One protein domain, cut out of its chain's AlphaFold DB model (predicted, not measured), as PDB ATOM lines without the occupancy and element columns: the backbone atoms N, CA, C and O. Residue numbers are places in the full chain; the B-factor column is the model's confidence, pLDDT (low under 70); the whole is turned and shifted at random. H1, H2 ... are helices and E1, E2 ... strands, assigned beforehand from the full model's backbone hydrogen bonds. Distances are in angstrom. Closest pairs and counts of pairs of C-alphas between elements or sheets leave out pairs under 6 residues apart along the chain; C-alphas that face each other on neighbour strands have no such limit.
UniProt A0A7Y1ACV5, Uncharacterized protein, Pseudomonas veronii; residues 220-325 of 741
ATOM      1  N   ASP A 220     -35.477  13.912 147.755       55.44
ATOM      2  CA  ASP A 220     -34.997  14.869 148.770       55.44
ATOM      3  C   ASP A 220     -35.032  14.317 150.211       55.44
ATOM      4  O   ASP A 220     -34.414  14.872 151.116       55.44
ATOM      5  N   LYS A 221     -35.751  13.210 150.424       61.03
ATOM      6  CA  LYS A 221     -35.854  12.438 151.669       61.03
ATOM      7  C   LYS A 221     -35.051  11.136 151.634       61.03
ATOM      8  O   LYS A 221     -35.155  10.366 152.578       61.03
ATOM      9  N   HIS A 222     -34.300  10.834 150.579       70.69
ATOM     10  CA  HIS A 222     -33.353   9.713 150.585       70.69
ATOM     11  C   HIS A 222     -31.989  10.166 151.119       70.69
ATOM     12  O   HIS A 222     -31.707  11.361 151.187       70.69
ATOM     13  N   LEU A 223     -31.156   9.193 151.493       73.00
ATOM     14  CA  LEU A 223     -29.797   9.427 151.985       73.00
ATOM     15  C   LEU A 223     -28.931  10.105 150.910       73.00
ATOM     16  O   LEU A 223     -28.801   9.599 149.792       73.00
ATOM     17  N   GLN A 224     -28.323  11.234 151.265       75.62
ATOM     18  CA  GLN A 224     -27.410  12.012 150.438       75.62
ATOM     19  C   GLN A 224     -25.996  11.428 150.537       75.62
ATOM     20  O   GLN A 224     -25.170  11.862 151.342       75.62
ATOM     21  N   ILE A 225     -25.743  10.410 149.713       75.44
ATOM     22  CA  ILE A 225     -24.471   9.682 149.652       75.44
ATOM     23  C   ILE A 225     -23.997   9.460 148.212       75.44
ATOM     24  O   ILE A 225     -24.798   9.247 147.297       75.44
ATOM     25  N   SER A 226     -22.680   9.443 148.029       73.94
ATOM     26  CA  SER A 226     -21.985   8.778 146.925       73.94
ATOM     27  C   SER A 226     -21.298   7.518 147.457       73.94
ATOM     28  O   SER A 226     -20.841   7.507 148.596       73.94
ATOM     29  N   LEU A 227     -21.245   6.450 146.655       73.12
ATOM     30  CA  LEU A 227     -20.549   5.207 147.007       73.12
ATOM     31  C   LEU A 227     -19.229   5.099 146.238       73.12
ATOM     32  O   LEU A 227     -19.175   5.442 145.056       73.12
ATOM     33  N   ASP A 228     -18.181   4.600 146.893       73.38
ATOM     34  CA  ASP A 228     -16.934   4.215 146.231       73.38
ATOM     35  C   ASP A 228     -17.004   2.792 145.630       73.38
ATOM     36  O   ASP A 228     -18.005   2.080 145.748       73.38
ATOM     37  N   LYS A 229     -15.917   2.349 144.980       65.69
ATOM     38  CA  LYS A 229     -15.828   1.002 144.380       65.69
ATOM     39  C   LYS A 229     -15.844  -0.147 145.404       65.69
ATOM     40  O   LYS A 229     -16.016  -1.291 144.997       65.69
ATOM     41  N   ALA A 230     -15.650   0.139 146.692       65.81
ATOM     42  CA  ALA A 230     -15.736  -0.821 147.791       65.81
ATOM     43  C   ALA A 230     -17.096  -0.766 148.521       65.81
ATOM     44  O   ALA A 230     -17.324  -1.537 149.450       65.81
ATOM     45  N   GLY A 231     -18.009   0.119 148.102       66.19
ATOM     46  CA  GLY A 231     -19.334   0.294 148.692       66.19
ATOM     47  C   GLY A 231     -19.382   1.208 149.921       66.19
ATOM     48  O   GLY A 231     -20.451   1.316 150.526       66.19
ATOM     49  N   LYS A 232     -18.282   1.883 150.286       78.31
ATOM     50  CA  LYS A 232     -18.286   2.884 151.366       78.31
ATOM     51  C   LYS A 232     -18.953   4.171 150.900       78.31
ATOM     52  O   LYS A 232     -18.711   4.634 149.786       78.31
ATOM     53  N   ALA A 233     -19.764   4.764 151.769       82.50
ATOM     54  CA  ALA A 233     -20.409   6.043 151.511       82.50
ATOM     55  C   ALA A 233     -19.531   7.244 151.884       82.50
ATOM     56  O   ALA A 233     -18.834   7.228 152.903       82.50
ATOM     57  N   ALA A 234     -19.667   8.313 151.099       79.50
ATOM     58  CA  ALA A 234     -19.235   9.677 151.387       79.50
ATOM     59  C   ALA A 234     -20.401  10.663 151.150       79.50
ATOM     60  O   ALA A 234     -21.309  10.376 150.370       79.50
ATOM     61  N   GLY A 235     -20.398  11.813 151.830       80.44
ATOM     62  CA  GLY A 235     -21.502  12.791 151.823       80.44
ATOM     63  C   GLY A 235     -22.174  12.963 153.197       80.44
ATOM     64  O   GLY A 235     -21.769  12.292 154.147       80.44
ATOM     65  N   PRO A 236     -23.180  13.853 153.329       76.31
ATOM     66  CA  PRO A 236     -23.806  14.182 154.617       76.31
ATOM     67  C   PRO A 236     -24.342  12.971 155.394       76.31
ATOM     68  O   PRO A 236     -24.131  12.869 156.598       76.31
ATOM     69  N   ASP A 237     -24.967  12.018 154.699       82.19
ATOM     70  CA  ASP A 237     -25.581  10.836 155.317       82.19
ATOM     71  C   ASP A 237     -24.638   9.612 155.380       82.19
ATOM     72  O   ASP A 237     -25.058   8.495 155.696       82.19
ATOM     73  N   ALA A 238     -23.347   9.796 155.086       84.38
ATOM     74  CA  ALA A 238     -22.376   8.703 155.030       84.38
ATOM     75  C   ALA A 238     -22.160   8.004 156.378       84.38
ATOM     76  O   ALA A 238     -22.008   6.784 156.408       84.38
ATOM     77  N   GLY A 239     -22.174   8.756 157.485       84.19
ATOM     78  CA  GLY A 239     -21.962   8.211 158.831       84.19
ATOM     79  C   GLY A 239     -22.979   7.124 159.177       84.19
ATOM     80  O   GLY A 239     -22.596   6.007 159.526       84.19
ATOM     81  N   ILE A 240     -24.273   7.407 158.983       86.31
ATOM     82  CA  ILE A 240     -25.322   6.426 159.275       86.31
ATOM     83  C   ILE A 240     -25.389   5.304 158.235       86.31
ATOM     84  O   ILE A 240     -25.673   4.165 158.598       86.31
ATOM     85  N   TYR A 241     -25.102   5.586 156.957       88.50
ATOM     86  CA  TYR A 241     -25.060   4.537 155.939       88.50
ATOM     87  C   TYR A 241     -23.965   3.513 156.245       88.50
ATOM     88  O   TYR A 241     -24.249   2.319 156.271       88.50
ATOM     89  N   ASN A 242     -22.742   3.973 156.530       88.50
ATOM     90  CA  ASN A 242     -21.616   3.097 156.849       88.50
ATOM     91  C   ASN A 242     -21.868   2.331 158.161       88.50
ATOM     92  O   ASN A 242     -21.705   1.118 158.183       88.50
ATOM     93  N   LEU A 243     -22.396   2.985 159.203       89.88
ATOM     94  CA  LEU A 243     -22.791   2.312 160.449       89.88
ATOM     95  C   LEU A 243     -23.830   1.201 160.221       89.88
ATOM     96  O   LEU A 243     -23.718   0.115 160.787       89.88
ATOM     97  N   ILE A 244     -24.856   1.457 159.405       90.19
ATOM     98  CA  ILE A 244     -25.890   0.462 159.093       90.19
ATOM     99  C   ILE A 244     -25.330  -0.645 158.189       90.19
ATOM    100  O   ILE A 244     -25.725  -1.798 158.354       90.19
ATOM    101  N   ALA A 245     -24.386  -0.334 157.295       89.19
ATOM    102  CA  ALA A 245     -23.651  -1.329 156.523       89.19
ATOM    103  C   ALA A 245     -22.874  -2.268 157.457       89.19
ATOM    104  O   ALA A 245     -23.164  -3.466 157.466       89.19
ATOM    105  N   ASP A 246     -22.001  -1.715 158.306       89.88
ATOM    106  CA  ASP A 246     -21.166  -2.443 159.267       89.88
ATOM    107  C   ASP A 246     -22.018  -3.317 160.203       89.88
ATOM    108  O   ASP A 246     -21.736  -4.507 160.382       89.88
ATOM    109  N   LEU A 247     -23.117  -2.769 160.739       89.31
ATOM    110  CA  LEU A 247     -24.083  -3.514 161.554       89.31
ATOM    111  C   LEU A 247     -24.777  -4.633 160.760       89.31
ATOM    112  O   LEU A 247     -24.884  -5.743 161.274       89.31
ATOM    113  N   SER A 248     -25.201  -4.387 159.516       88.06
ATOM    114  CA  SER A 248     -25.848  -5.406 158.669       88.06
ATOM    115  C   SER A 248     -24.897  -6.509 158.185       88.06
ATOM    116  O   SER A 248     -25.358  -7.600 157.859       88.06
ATOM    117  N   SER A 249     -23.582  -6.260 158.169       86.56
ATOM    118  CA  SER A 249     -22.558  -7.296 157.966       86.56
ATOM    119  C   SER A 249     -22.141  -8.010 159.255       86.56
ATOM    120  O   SER A 249     -21.681  -9.147 159.194       86.56
ATOM    121  N   SER A 250     -22.309  -7.369 160.417       85.88
ATOM    122  CA  SER A 250     -21.954  -7.933 161.733       85.88
ATOM    123  C   SER A 250     -23.071  -8.769 162.367       85.88
ATOM    124  O   SER A 250     -22.816  -9.496 163.325       85.88
ATOM    125  N   TYR A 251     -24.308  -8.638 161.874       83.94
ATOM    126  CA  TYR A 251     -25.501  -9.274 162.430       83.94
ATOM    127  C   TYR A 251     -26.408  -9.838 161.326       83.94
ATOM    128  O   TYR A 251     -27.076  -9.092 160.609       83.94
ATOM    129  N   ASP A 252     -26.491 -11.165 161.256       79.44
ATOM    130  CA  ASP A 252     -27.465 -11.916 160.459       79.44
ATOM    131  C   ASP A 252     -28.672 -12.365 161.314       79.44
ATOM    132  O   ASP A 252     -28.769 -12.058 162.503       79.44
ATOM    133  N   ALA A 253     -29.590 -13.133 160.722       75.44
ATOM    134  CA  ALA A 253     -30.782 -13.653 161.397       75.44
ATOM    135  C   ALA A 253     -30.502 -14.563 162.620       75.44
ATOM    136  O   ALA A 253     -31.400 -14.764 163.434       75.44
ATOM    137  N   GLU A 254     -29.288 -15.109 162.761       82.62
ATOM    138  CA  GLU A 254     -28.884 -16.047 163.826       82.62
ATOM    139  C   GLU A 254     -28.025 -15.404 164.915       82.62
ATOM    140  O   GLU A 254     -27.851 -15.959 165.999       82.62
ATOM    141  N   THR A 255     -27.515 -14.206 164.642       83.25
ATOM    142  CA  THR A 255     -26.650 -13.433 165.540       83.25
ATOM    143  C   THR A 255     -27.297 -12.127 166.011       83.25
ATOM    144  O   THR A 255     -26.834 -11.524 166.985       83.25
ATOM    145  N   TYR A 256     -28.379 -11.687 165.357       86.12
ATOM    146  CA  TYR A 256     -29.052 -10.418 165.622       86.12
ATOM    147  C   TYR A 256     -29.495 -10.243 167.085       86.12
ATOM    148  O   TYR A 256     -30.223 -11.049 167.664       86.12
ATOM    149  N   SER A 257     -29.119  -9.101 167.667       85.06
ATOM    150  CA  SER A 257     -29.547  -8.683 169.002       85.06
ATOM    151  C   SER A 257     -30.058  -7.249 168.957       85.06
ATOM    152  O   SER A 257     -29.283  -6.303 168.802       85.06
ATOM    153  N   HIS A 258     -31.368  -7.073 169.141       87.56
ATOM    154  CA  HIS A 258     -32.013  -5.762 169.043       87.56
ATOM    155  C   HIS A 258     -31.453  -4.764 170.058       87.56
ATOM    156  O   HIS A 258     -31.244  -3.601 169.725       87.56
ATOM    157  N   THR A 259     -31.144  -5.220 171.274       85.38
ATOM    158  CA  THR A 259     -30.557  -4.360 172.307       85.38
ATOM    159  C   THR A 259     -29.120  -3.931 171.967       85.38
ATOM    160  O   THR A 259     -28.802  -2.760 172.164       85.38
ATOM    161  N   LYS A 260     -28.278  -4.797 171.376       88.81
ATOM    162  CA  LYS A 260     -26.931  -4.394 170.911       88.81
ATOM    163  C   LYS A 260     -26.993  -3.417 169.734       88.81
ATOM    164  O   LYS A 260     -26.309  -2.399 169.751       88.81
ATOM    165  N   VAL A 261     -27.829  -3.706 168.734       90.00
ATOM    166  CA  VAL A 261     -27.988  -2.857 167.539       90.00
ATOM    167  C   VAL A 261     -28.551  -1.483 167.911       90.00
ATOM    168  O   VAL A 261     -28.020  -0.469 167.466       90.00
ATOM    169  N   LYS A 262     -29.559  -1.430 168.793       90.69
ATOM    170  CA  LYS A 262     -30.097  -0.171 169.324       90.69
ATOM    171  C   LYS A 262     -29.017   0.646 170.045       90.69
ATOM    172  O   LYS A 262     -28.879   1.829 169.756       90.69
ATOM    173  N   ALA A 263     -28.229   0.017 170.920       88.94
ATOM    174  CA  ALA A 263     -27.157   0.697 171.646       88.94
ATOM    175  C   ALA A 263     -26.068   1.258 170.710       88.94
ATOM    176  O   ALA A 263     -25.597   2.367 170.934       88.94
ATOM    177  N   ALA A 264     -25.706   0.538 169.640       90.25
ATOM    178  CA  ALA A 264     -24.745   1.021 168.646       90.25
ATOM    179  C   ALA A 264     -25.265   2.240 167.858       90.25
ATOM    180  O   ALA A 264     -24.518   3.190 167.636       90.25
ATOM    181  N   LEU A 265     -26.549   2.242 167.478       89.50
ATOM    182  CA  LEU A 265     -27.192   3.388 166.821       89.50
ATOM    183  C   LEU A 265     -27.250   4.615 167.745       89.50
ATOM    184  O   LEU A 265     -26.900   5.715 167.323       89.50
ATOM    185  N   GLU A 266     -27.641   4.423 169.008       89.75
ATOM    186  CA  GLU A 266     -27.742   5.508 169.993       89.75
ATOM    187  C   GLU A 266     -26.367   6.079 170.374       89.75
ATOM    188  O   GLU A 266     -26.222   7.299 170.446       89.75
ATOM    189  N   ALA A 267     -25.344   5.232 170.539       88.00
ATOM    190  CA  ALA A 267     -23.968   5.661 170.806       88.00
ATOM    191  C   ALA A 267     -23.351   6.461 169.644       88.00
ATOM    192  O   ALA A 267     -22.538   7.352 169.872       88.00
ATOM    193  N   ALA A 268     -23.768   6.181 168.407       86.31
ATOM    194  CA  ALA A 268     -23.389   6.945 167.222       86.31
ATOM    195  C   ALA A 268     -24.258   8.202 166.987       86.31
ATOM    196  O   ALA A 268     -24.139   8.842 165.947       86.31
ATOM    197  N   GLY A 269     -25.142   8.563 167.926       87.06
ATOM    198  CA  GLY A 269     -25.968   9.768 167.834       87.06
ATOM    199  C   GLY A 269     -27.170   9.656 166.892       87.06
ATOM    200  O   GLY A 269     -27.743  10.681 166.523       87.06
ATOM    201  N   TYR A 270     -27.589   8.446 166.511       86.56
ATOM    202  CA  TYR A 270     -28.714   8.218 165.603       86.56
ATOM    203  C   TYR A 270     -29.941   7.624 166.306       86.56
ATOM    204  O   TYR A 270     -29.863   7.008 167.370       86.56
ATOM    205  N   SER A 271     -31.111   7.798 165.695       84.75
ATOM    206  CA  SER A 271     -32.356   7.131 166.081       84.75
ATOM    207  C   SER A 271     -33.184   6.732 164.853       84.75
ATOM    208  O   SER A 271     -32.946   7.182 163.729       84.75
ATOM    209  N   MET A 272     -34.145   5.827 165.060       86.31
ATOM    210  CA  MET A 272     -35.008   5.282 164.008       86.31
ATOM    211  C   MET A 272     -36.481   5.504 164.352       86.31
ATOM    212  O   MET A 272     -36.950   5.041 165.393       86.31
ATOM    213  N   GLN A 273     -37.231   6.140 163.454       84.69
ATOM    214  CA  GLN A 273     -38.674   6.335 163.582       84.69
ATOM    215  C   GLN A 273     -39.424   5.555 162.498       84.69
ATOM    216  O   GLN A 273     -39.321   5.852 161.308       84.69
ATOM    217  N   SER A 274     -40.236   4.577 162.905       82.88
ATOM    218  CA  SER A 274     -41.087   3.844 161.970       82.88
ATOM    219  C   SER A 274     -42.381   4.592 161.665       82.88
ATOM    220  O   SER A 274     -43.160   4.946 162.551       82.88
ATOM    221  N   HIS A 275     -42.653   4.810 160.380       79.44
ATOM    222  CA  HIS A 275     -43.958   5.280 159.934       79.44
ATOM    223  C   HIS A 275     -44.860   4.062 159.731       79.44
ATOM    224  O   HIS A 275     -44.608   3.245 158.844       79.44
ATOM    225  N   ARG A 276     -45.952   3.954 160.498       75.50
ATOM    226  CA  ARG A 276     -46.993   2.930 160.306       75.50
ATOM    227  C   ARG A 276     -48.342   3.559 159.953       75.50
ATOM    228  O   ARG A 276     -48.786   4.493 160.610       75.50
ATOM    229  N   LYS A 277     -49.029   3.004 158.949       66.19
ATOM    230  CA  LYS A 277     -50.391   3.382 158.535       66.19
ATOM    231  C   LYS A 277     -51.278   2.141 158.507       66.19
ATOM    232  O   LYS A 277     -50.959   1.151 157.851       66.19
ATOM    233  N   ASN A 278     -52.396   2.184 159.232       66.81
ATOM    234  CA  ASN A 278     -53.330   1.062 159.402       66.81
ATOM    235  C   ASN A 278     -52.608  -0.243 159.818       66.81
ATOM    236  O   ASN A 278     -52.799  -1.299 159.215       66.81
ATOM    237  N   GLY A 279     -51.706  -0.143 160.803       61.09
ATOM    238  CA  GLY A 279     -50.892  -1.246 161.339       61.09
ATOM    239  C   GLY A 279     -49.694  -1.672 160.478       61.09
ATOM    240  O   GLY A 279     -48.721  -2.202 161.017       61.09
ATOM    241  N   LYS A 280     -49.718  -1.405 159.168       62.50
ATOM    242  CA  LYS A 280     -48.626  -1.714 158.232       62.50
ATOM    243  C   LYS A 280     -47.524  -0.662 158.345       62.50
ATOM    244  O   LYS A 280     -47.835   0.527 158.379       62.50
ATOM    245  N   MET A 281     -46.257  -1.076 158.333       71.56
ATOM    246  CA  MET A 281     -45.135  -0.166 158.058       71.56
ATOM    247  C   MET A 281     -45.348   0.540 156.712       71.56
ATOM    248  O   MET A 281     -46.074   0.032 155.860       71.56
ATOM    249  N   GLN A 282     -44.800   1.742 156.566       70.25
ATOM    250  CA  GLN A 282     -44.817   2.567 155.353       70.25
ATOM    251  C   GLN A 282     -43.439   3.141 155.038       70.25
ATOM    252  O   GLN A 282     -43.119   3.322 153.863       70.25
ATOM    253  N   ASP A 283     -42.646   3.434 156.068       75.25
ATOM    254  CA  ASP A 283     -41.269   3.897 155.957       75.25
ATOM    255  C   ASP A 283     -40.510   3.649 157.261       75.25
ATOM    256  O   ASP A 283     -41.126   3.494 158.321       75.25
ATOM    257  N   ILE A 284     -39.186   3.693 157.170       83.62
ATOM    258  CA  ILE A 284     -38.283   3.827 158.311       83.62
ATOM    259  C   ILE A 284     -37.490   5.107 158.070       83.62
ATOM    260  O   ILE A 284     -36.722   5.190 157.108       83.62
ATOM    261  N   TYR A 285     -37.708   6.098 158.931       85.44
ATOM    262  CA  TYR A 285     -36.923   7.322 158.942       85.44
ATOM    263  C   TYR A 285     -35.735   7.165 159.877       85.44
ATOM    264  O   TYR A 285     -35.871   6.779 161.038       85.44
ATOM    265  N   LEU A 286     -34.576   7.475 159.330       85.75
ATOM    266  CA  LEU A 286     -33.294   7.590 159.987       85.75
ATOM    267  C   LEU A 286     -33.118   9.055 160.396       85.75
ATOM    268  O   LEU A 286     -33.410   9.955 159.605       85.75
ATOM    269  N   ILE A 287     -32.720   9.288 161.646       82.62
ATOM    270  CA  ILE A 287     -32.677  10.615 162.270       82.62
ATOM    271  C   ILE A 287     -31.336  10.771 162.990       82.62
ATOM    272  O   ILE A 287     -30.930   9.883 163.738       82.62
ATOM    273  N   HIS A 288     -30.657  11.899 162.782       82.25
ATOM    274  CA  HIS A 288     -29.468  12.280 163.546       82.25
ATOM    275  C   HIS A 288     -29.875  13.166 164.729       82.25
ATOM    276  O   HIS A 288     -30.459  14.233 164.542       82.25
ATOM    277  N   ASN A 289     -29.578  12.723 165.950       74.62
ATOM    278  CA  ASN A 289     -30.095  13.317 167.186       74.62
ATOM    279  C   ASN A 289     -29.465  14.688 167.505       74.62
ATOM    280  O   ASN A 289     -30.038  15.449 168.275       74.62
ATOM    281  N   ALA A 290     -28.310  15.011 166.909       64.25
ATOM    282  CA  ALA A 290     -27.609  16.287 167.087       64.25
ATOM    283  C   ALA A 290     -28.009  17.374 166.062       64.25
ATOM    284  O   ALA A 290     -27.328  18.390 165.945       64.25
ATOM    285  N   SER A 291     -29.084  17.170 165.292       59.31
ATOM    286  CA  SER A 291     -29.592  18.150 164.324       59.31
ATOM    287  C   SER A 291     -30.803  18.909 164.877       59.31
ATOM    288  O   SER A 291     -31.838  18.306 165.154       59.31
ATOM    289  N   GLU A 292     -30.720  20.242 164.947       49.28
ATOM    290  CA  GLU A 292     -31.846  21.119 165.334       49.28
ATOM    291  C   GLU A 292     -33.063  20.988 164.399       49.28
ATOM    292  O   GLU A 292     -34.194  21.302 164.772       49.28
ATOM    293  N   LYS A 293     -32.846  20.509 163.168       56.25
ATOM    294  CA  LYS A 293     -33.908  20.153 162.224       56.25
ATOM    295  C   LYS A 293     -34.061  18.637 162.171       56.25
ATOM    296  O   LYS A 293     -33.080  17.921 161.983       56.25
ATOM    297  N   LEU A 294     -35.305  18.163 162.249       57.56
ATOM    298  CA  LEU A 294     -35.690  16.766 162.014       57.56
ATOM    299  C   LEU A 294     -35.468  16.376 160.541       57.56
ATOM    300  O   LEU A 294     -36.405  16.316 159.745       57.56
ATOM    301  N   ASP A 295     -34.213  16.124 160.181       67.06
ATOM    302  CA  ASP A 295     -33.798  15.732 158.835       67.06
ATOM    303  C   ASP A 295     -34.044  14.229 158.624       67.06
ATOM    304  O   ASP A 295     -33.188  13.376 158.847       67.06
ATOM    305  N   GLN A 296     -35.296  13.895 158.304       74.56
ATOM    306  CA  GLN A 296     -35.788  12.519 158.243       74.56
ATOM    307  C   GLN A 296     -35.431  11.841 156.914       74.56
ATOM    308  O   GLN A 296     -36.137  12.000 155.911       74.56
ATOM    309  N   ARG A 297     -34.379  11.017 156.919       79.88
ATOM    310  CA  ARG A 297     -33.936  10.254 155.742       79.88
ATOM    311  C   ARG A 297     -34.596   8.874 155.695       79.88
ATOM    312  O   ARG A 297     -34.482   8.083 156.623       79.88
ATOM    313  N   SER A 298     -35.299   8.559 154.615       79.81
ATOM    314  CA  SER A 298     -35.885   7.242 154.358       79.81
ATOM    315  C   SER A 298     -34.808   6.218 154.003       79.81
ATOM    316  O   SER A 298     -34.000   6.428 153.095       79.81
ATOM    317  N   TYR A 299     -34.878   5.046 154.637       77.88
ATOM    318  CA  TYR A 299     -34.044   3.878 154.332       77.88
ATOM    319  C   TYR A 299     -34.170   3.337 152.888       77.88
ATOM    320  O   TYR A 299     -33.399   2.475 152.472       77.88
ATOM    321  N   LYS A 300     -35.133   3.815 152.086       74.19
ATOM    322  CA  LYS A 300     -35.489   3.211 150.788       74.19
ATOM    323  C   LYS A 300     -34.431   3.338 149.686       74.19
ATOM    324  O   LYS A 300     -34.564   2.658 148.672       74.19
ATOM    325  N   SER A 301     -33.392   4.157 149.864       70.19
ATOM    326  CA  SER A 301     -32.216   4.193 148.968       70.19
ATOM    327  C   SER A 301     -31.132   3.175 149.332       70.19
ATOM    328  O   SER A 301     -30.210   2.983 148.548       70.19
ATOM    329  N   MET A 302     -31.208   2.526 150.497       76.12
ATOM    330  CA  MET A 302     -30.209   1.539 150.918       76.12
ATOM    331  C   MET A 302     -30.390   0.205 150.173       76.12
ATOM    332  O   MET A 302     -31.519  -0.111 149.796       76.12
ATOM    333  N   PRO A 303     -29.337  -0.612 149.998       74.44
ATOM    334  CA  PRO A 303     -29.454  -1.966 149.455       74.44
ATOM    335  C   PRO A 303     -30.403  -2.876 150.254       74.44
ATOM    336  O   PRO A 303     -30.547  -2.728 151.468       74.44
ATOM    337  N   LEU A 304     -30.991  -3.877 149.595       71.38
ATOM    338  CA  LEU A 304     -31.989  -4.801 150.143       71.38
ATOM    339  C   LEU A 304     -31.536  -5.508 151.427       71.38
ATOM    340  O   LEU A 304     -32.358  -5.738 152.310       71.38
ATOM    341  N   THR A 305     -30.246  -5.819 151.565       74.56
ATOM    342  CA  THR A 305     -29.674  -6.405 152.788       74.56
ATOM    343  C   THR A 305     -29.813  -5.451 153.978       74.56
ATOM    344  O   THR A 305     -30.348  -5.833 155.018       74.56
ATOM    345  N   MET A 306     -29.433  -4.181 153.797       82.31
ATOM    346  CA  MET A 306     -29.591  -3.131 154.810       82.31
ATOM    347  C   MET A 306     -31.069  -2.811 155.052       82.31
ATOM    348  O   MET A 306     -31.473  -2.639 156.198       82.31
ATOM    349  N   LYS A 307     -31.904  -2.808 154.000       82.25
ATOM    350  CA  LYS A 307     -33.363  -2.691 154.138       82.25
ATOM    351  C   LYS A 307     -33.904  -3.785 155.057       82.25
ATOM    352  O   LYS A 307     -34.436  -3.452 156.108       82.25
ATOM    353  N   LYS A 308     -33.694  -5.066 154.731       76.62
ATOM    354  CA  LYS A 308     -34.147  -6.210 155.546       76.62
ATOM    355  C   LYS A 308     -33.620  -6.150 156.985       76.62
ATOM    356  O   LYS A 308     -34.378  -6.434 157.907       76.62
ATOM    357  N   PHE A 309     -32.374  -5.722 157.196       84.31
ATOM    358  CA  PHE A 309     -31.813  -5.503 158.533       84.31
ATOM    359  C   PHE A 309     -32.581  -4.432 159.332       84.31
ATOM    360  O   PHE A 309     -32.961  -4.662 160.481       84.31
ATOM    361  N   LEU A 310     -32.884  -3.283 158.720       85.94
ATOM    362  CA  LEU A 310     -33.663  -2.221 159.363       85.94
ATOM    363  C   LEU A 310     -35.136  -2.611 159.561       85.94
ATOM    364  O   LEU A 310     -35.721  -2.243 160.577       85.94
ATOM    365  N   GLU A 311     -35.728  -3.385 158.648       81.88
ATOM    366  CA  GLU A 311     -37.083  -3.938 158.794       81.88
ATOM    367  C   GLU A 311     -37.154  -4.977 159.924       81.88
ATOM    368  O   GLU A 311     -38.109  -4.968 160.698       81.88
ATOM    369  N   MET A 312     -36.122  -5.811 160.090       82.19
ATOM    370  CA  MET A 312     -35.963  -6.709 161.239       82.19
ATOM    371  C   MET A 312     -35.803  -5.914 162.547       82.19
ATOM    372  O   MET A 312     -36.439  -6.245 163.551       82.19
ATOM    373  N   HIS A 313     -35.029  -4.825 162.545       86.81
ATOM    374  CA  HIS A 313     -34.901  -3.941 163.707       86.81
ATOM    375  C   HIS A 313     -36.219  -3.235 164.065       86.81
ATOM    376  O   HIS A 313     -36.609  -3.199 165.236       86.81
ATOM    377  N   GLU A 314     -36.949  -2.729 163.069       86.44
ATOM    378  CA  GLU A 314     -38.284  -2.158 163.251       86.44
ATOM    379  C   GLU A 314     -39.271  -3.201 163.777       86.44
ATOM    380  O   GLU A 314     -40.022  -2.913 164.709       86.44
ATOM    381  N   PHE A 315     -39.221  -4.425 163.252       83.06
ATOM    382  CA  PHE A 315     -40.073  -5.519 163.686       83.06
ATOM    383  C   PHE A 315     -39.805  -5.917 165.143       83.06
ATOM    384  O   PHE A 315     -40.749  -6.009 165.929       83.06
ATOM    385  N   HIS A 316     -38.542  -6.086 165.547       84.50
ATOM    386  CA  HIS A 316     -38.205  -6.373 166.945       84.50
ATOM    387  C   HIS A 316     -38.553  -5.209 167.878       84.50
ATOM    388  O   HIS A 316     -39.063  -5.455 168.969       84.50
ATOM    389  N   SER A 317     -38.388  -3.958 167.437       86.56
ATOM    390  CA  SER A 317     -38.874  -2.783 168.168       86.56
ATOM    391  C   SER A 317     -40.403  -2.788 168.300       86.56
ATOM    392  O   SER A 317     -40.930  -2.556 169.387       86.56
ATOM    393  N   TYR A 318     -41.144  -3.118 167.239       83.00
ATOM    394  CA  TYR A 318     -42.603  -3.239 167.264       83.00
ATOM    395  C   TYR A 318     -43.067  -4.347 168.218       83.00
ATOM    396  O   TYR A 318     -43.948  -4.105 169.042       83.00
ATOM    397  N   VAL A 319     -42.448  -5.531 168.166       78.62
ATOM    398  CA  VAL A 319     -42.744  -6.646 169.079       78.62
ATOM    399  C   VAL A 319     -42.409  -6.272 170.522       78.62
ATOM    400  O   VAL A 319     -43.270  -6.409 171.383       78.62
ATOM    401  N   LYS A 320     -41.230  -5.703 170.797       79.81
ATOM    402  CA  LYS A 320     -40.832  -5.233 172.136       79.81
ATOM    403  C   LYS A 320     -41.755  -4.130 172.661       79.81
ATOM    404  O   LYS A 320     -42.076  -4.099 173.845       79.81
ATOM    405  N   ASN A 321     -42.267  -3.256 171.795       80.00
ATOM    406  CA  ASN A 321     -43.235  -2.231 172.182       80.00
ATOM    407  C   ASN A 321     -44.650  -2.786 172.413       80.00
ATOM    408  O   ASN A 321     -45.317  -2.329 173.347       80.00
ATOM    409  N   LYS A 322     -45.089  -3.768 171.614       78.81
ATOM    410  CA  LYS A 322     -46.369  -4.484 171.753       78.81
ATOM    411  C   LYS A 322     -46.393  -5.362 173.008       78.81
ATOM    412  O   LYS A 322     -47.340  -5.273 173.780       78.81
ATOM    413  N   HIS A 323     -45.340  -6.155 173.204       71.06
ATOM    414  CA  HIS A 323     -45.251  -7.270 174.154       71.06
ATOM    415  C   HIS A 323     -44.304  -7.046 175.342       71.06
ATOM    416  O   HIS A 323     -44.144  -7.933 176.169       71.06
ATOM    417  N   LYS A 324     -43.653  -5.882 175.447       76.06
ATOM    418  CA  LYS A 324     -42.744  -5.486 176.552       76.06
ATOM    419  C   LYS A 324     -41.551  -6.423 176.822       76.06
ATOM    420  O   LYS A 324     -40.788  -6.173 177.747       76.06
ATOM    421  N   VAL A 325     -41.339  -7.423 175.967       68.88
ATOM    422  CA  VAL A 325     -40.261  -8.417 176.023       68.88
ATOM    423  C   VAL A 325     -39.403  -8.302 174.762       68.88
ATOM    424  O   VAL A 325     -39.926  -8.203 173.651       68.88
TER     425      VAL A 325
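AT A GLANCE: This is residues 220 to 325 of the 741 residues of an uncharacterized protein of Pseudomonas veronii (UniProt A0A7Y1ACV5). A hairpin of two strands, E1 and E2, packs on the longest helix, H3, while H1 and H2, side by side, sit near the hairpin's open end. The printed part has 106 residues, mixed, in the order H1, H2, E1, E2, H3, with an antiparallel sheet. It is compact, with a radius of gyration of the C-alphas of 13.6 A and spans of 41 by 32 by 24 A.

IN THESE COORDINATES: H1, residues 238 to 250, begins at C-alpha 238 (-22.376, 8.703, 155.030) and measures 17.9 A. H2 is residues 258 to 267, 14.1 A; E1 270 to 277, 23.3 A; E2 280 to 288, 24.3 A. H3, residues 304 to 323, 27.5 A, ends at C-alpha 323 (-45.251, -7.270, 174.154).

HOW THE PARTS SIT: In the hairpin, N 273 and O 285 are 2.8 A apart, within hydrogen-bond range. The closest C-alphas of E1 and H3, Ser 274 and Glu 314, are 6.7 A apart. H1 touches H3 about perpendicular, 80 degrees, closest at C-alphas 248 and 306, 5.8 A. H2 touches H3, closest at C-alphas 258 and 313, 6.3 A. In H1, H2 and H3 every O i to N i+4 pair is within hydrogen-bond range.

THE WHOLE: The farthest C-alphas, Lys 229 and His 323, are 42.7 A apart. The printed part has no cut; E2 to H3 is a long link. Confidence is under 70 in 16 residues, among them 290 to 295.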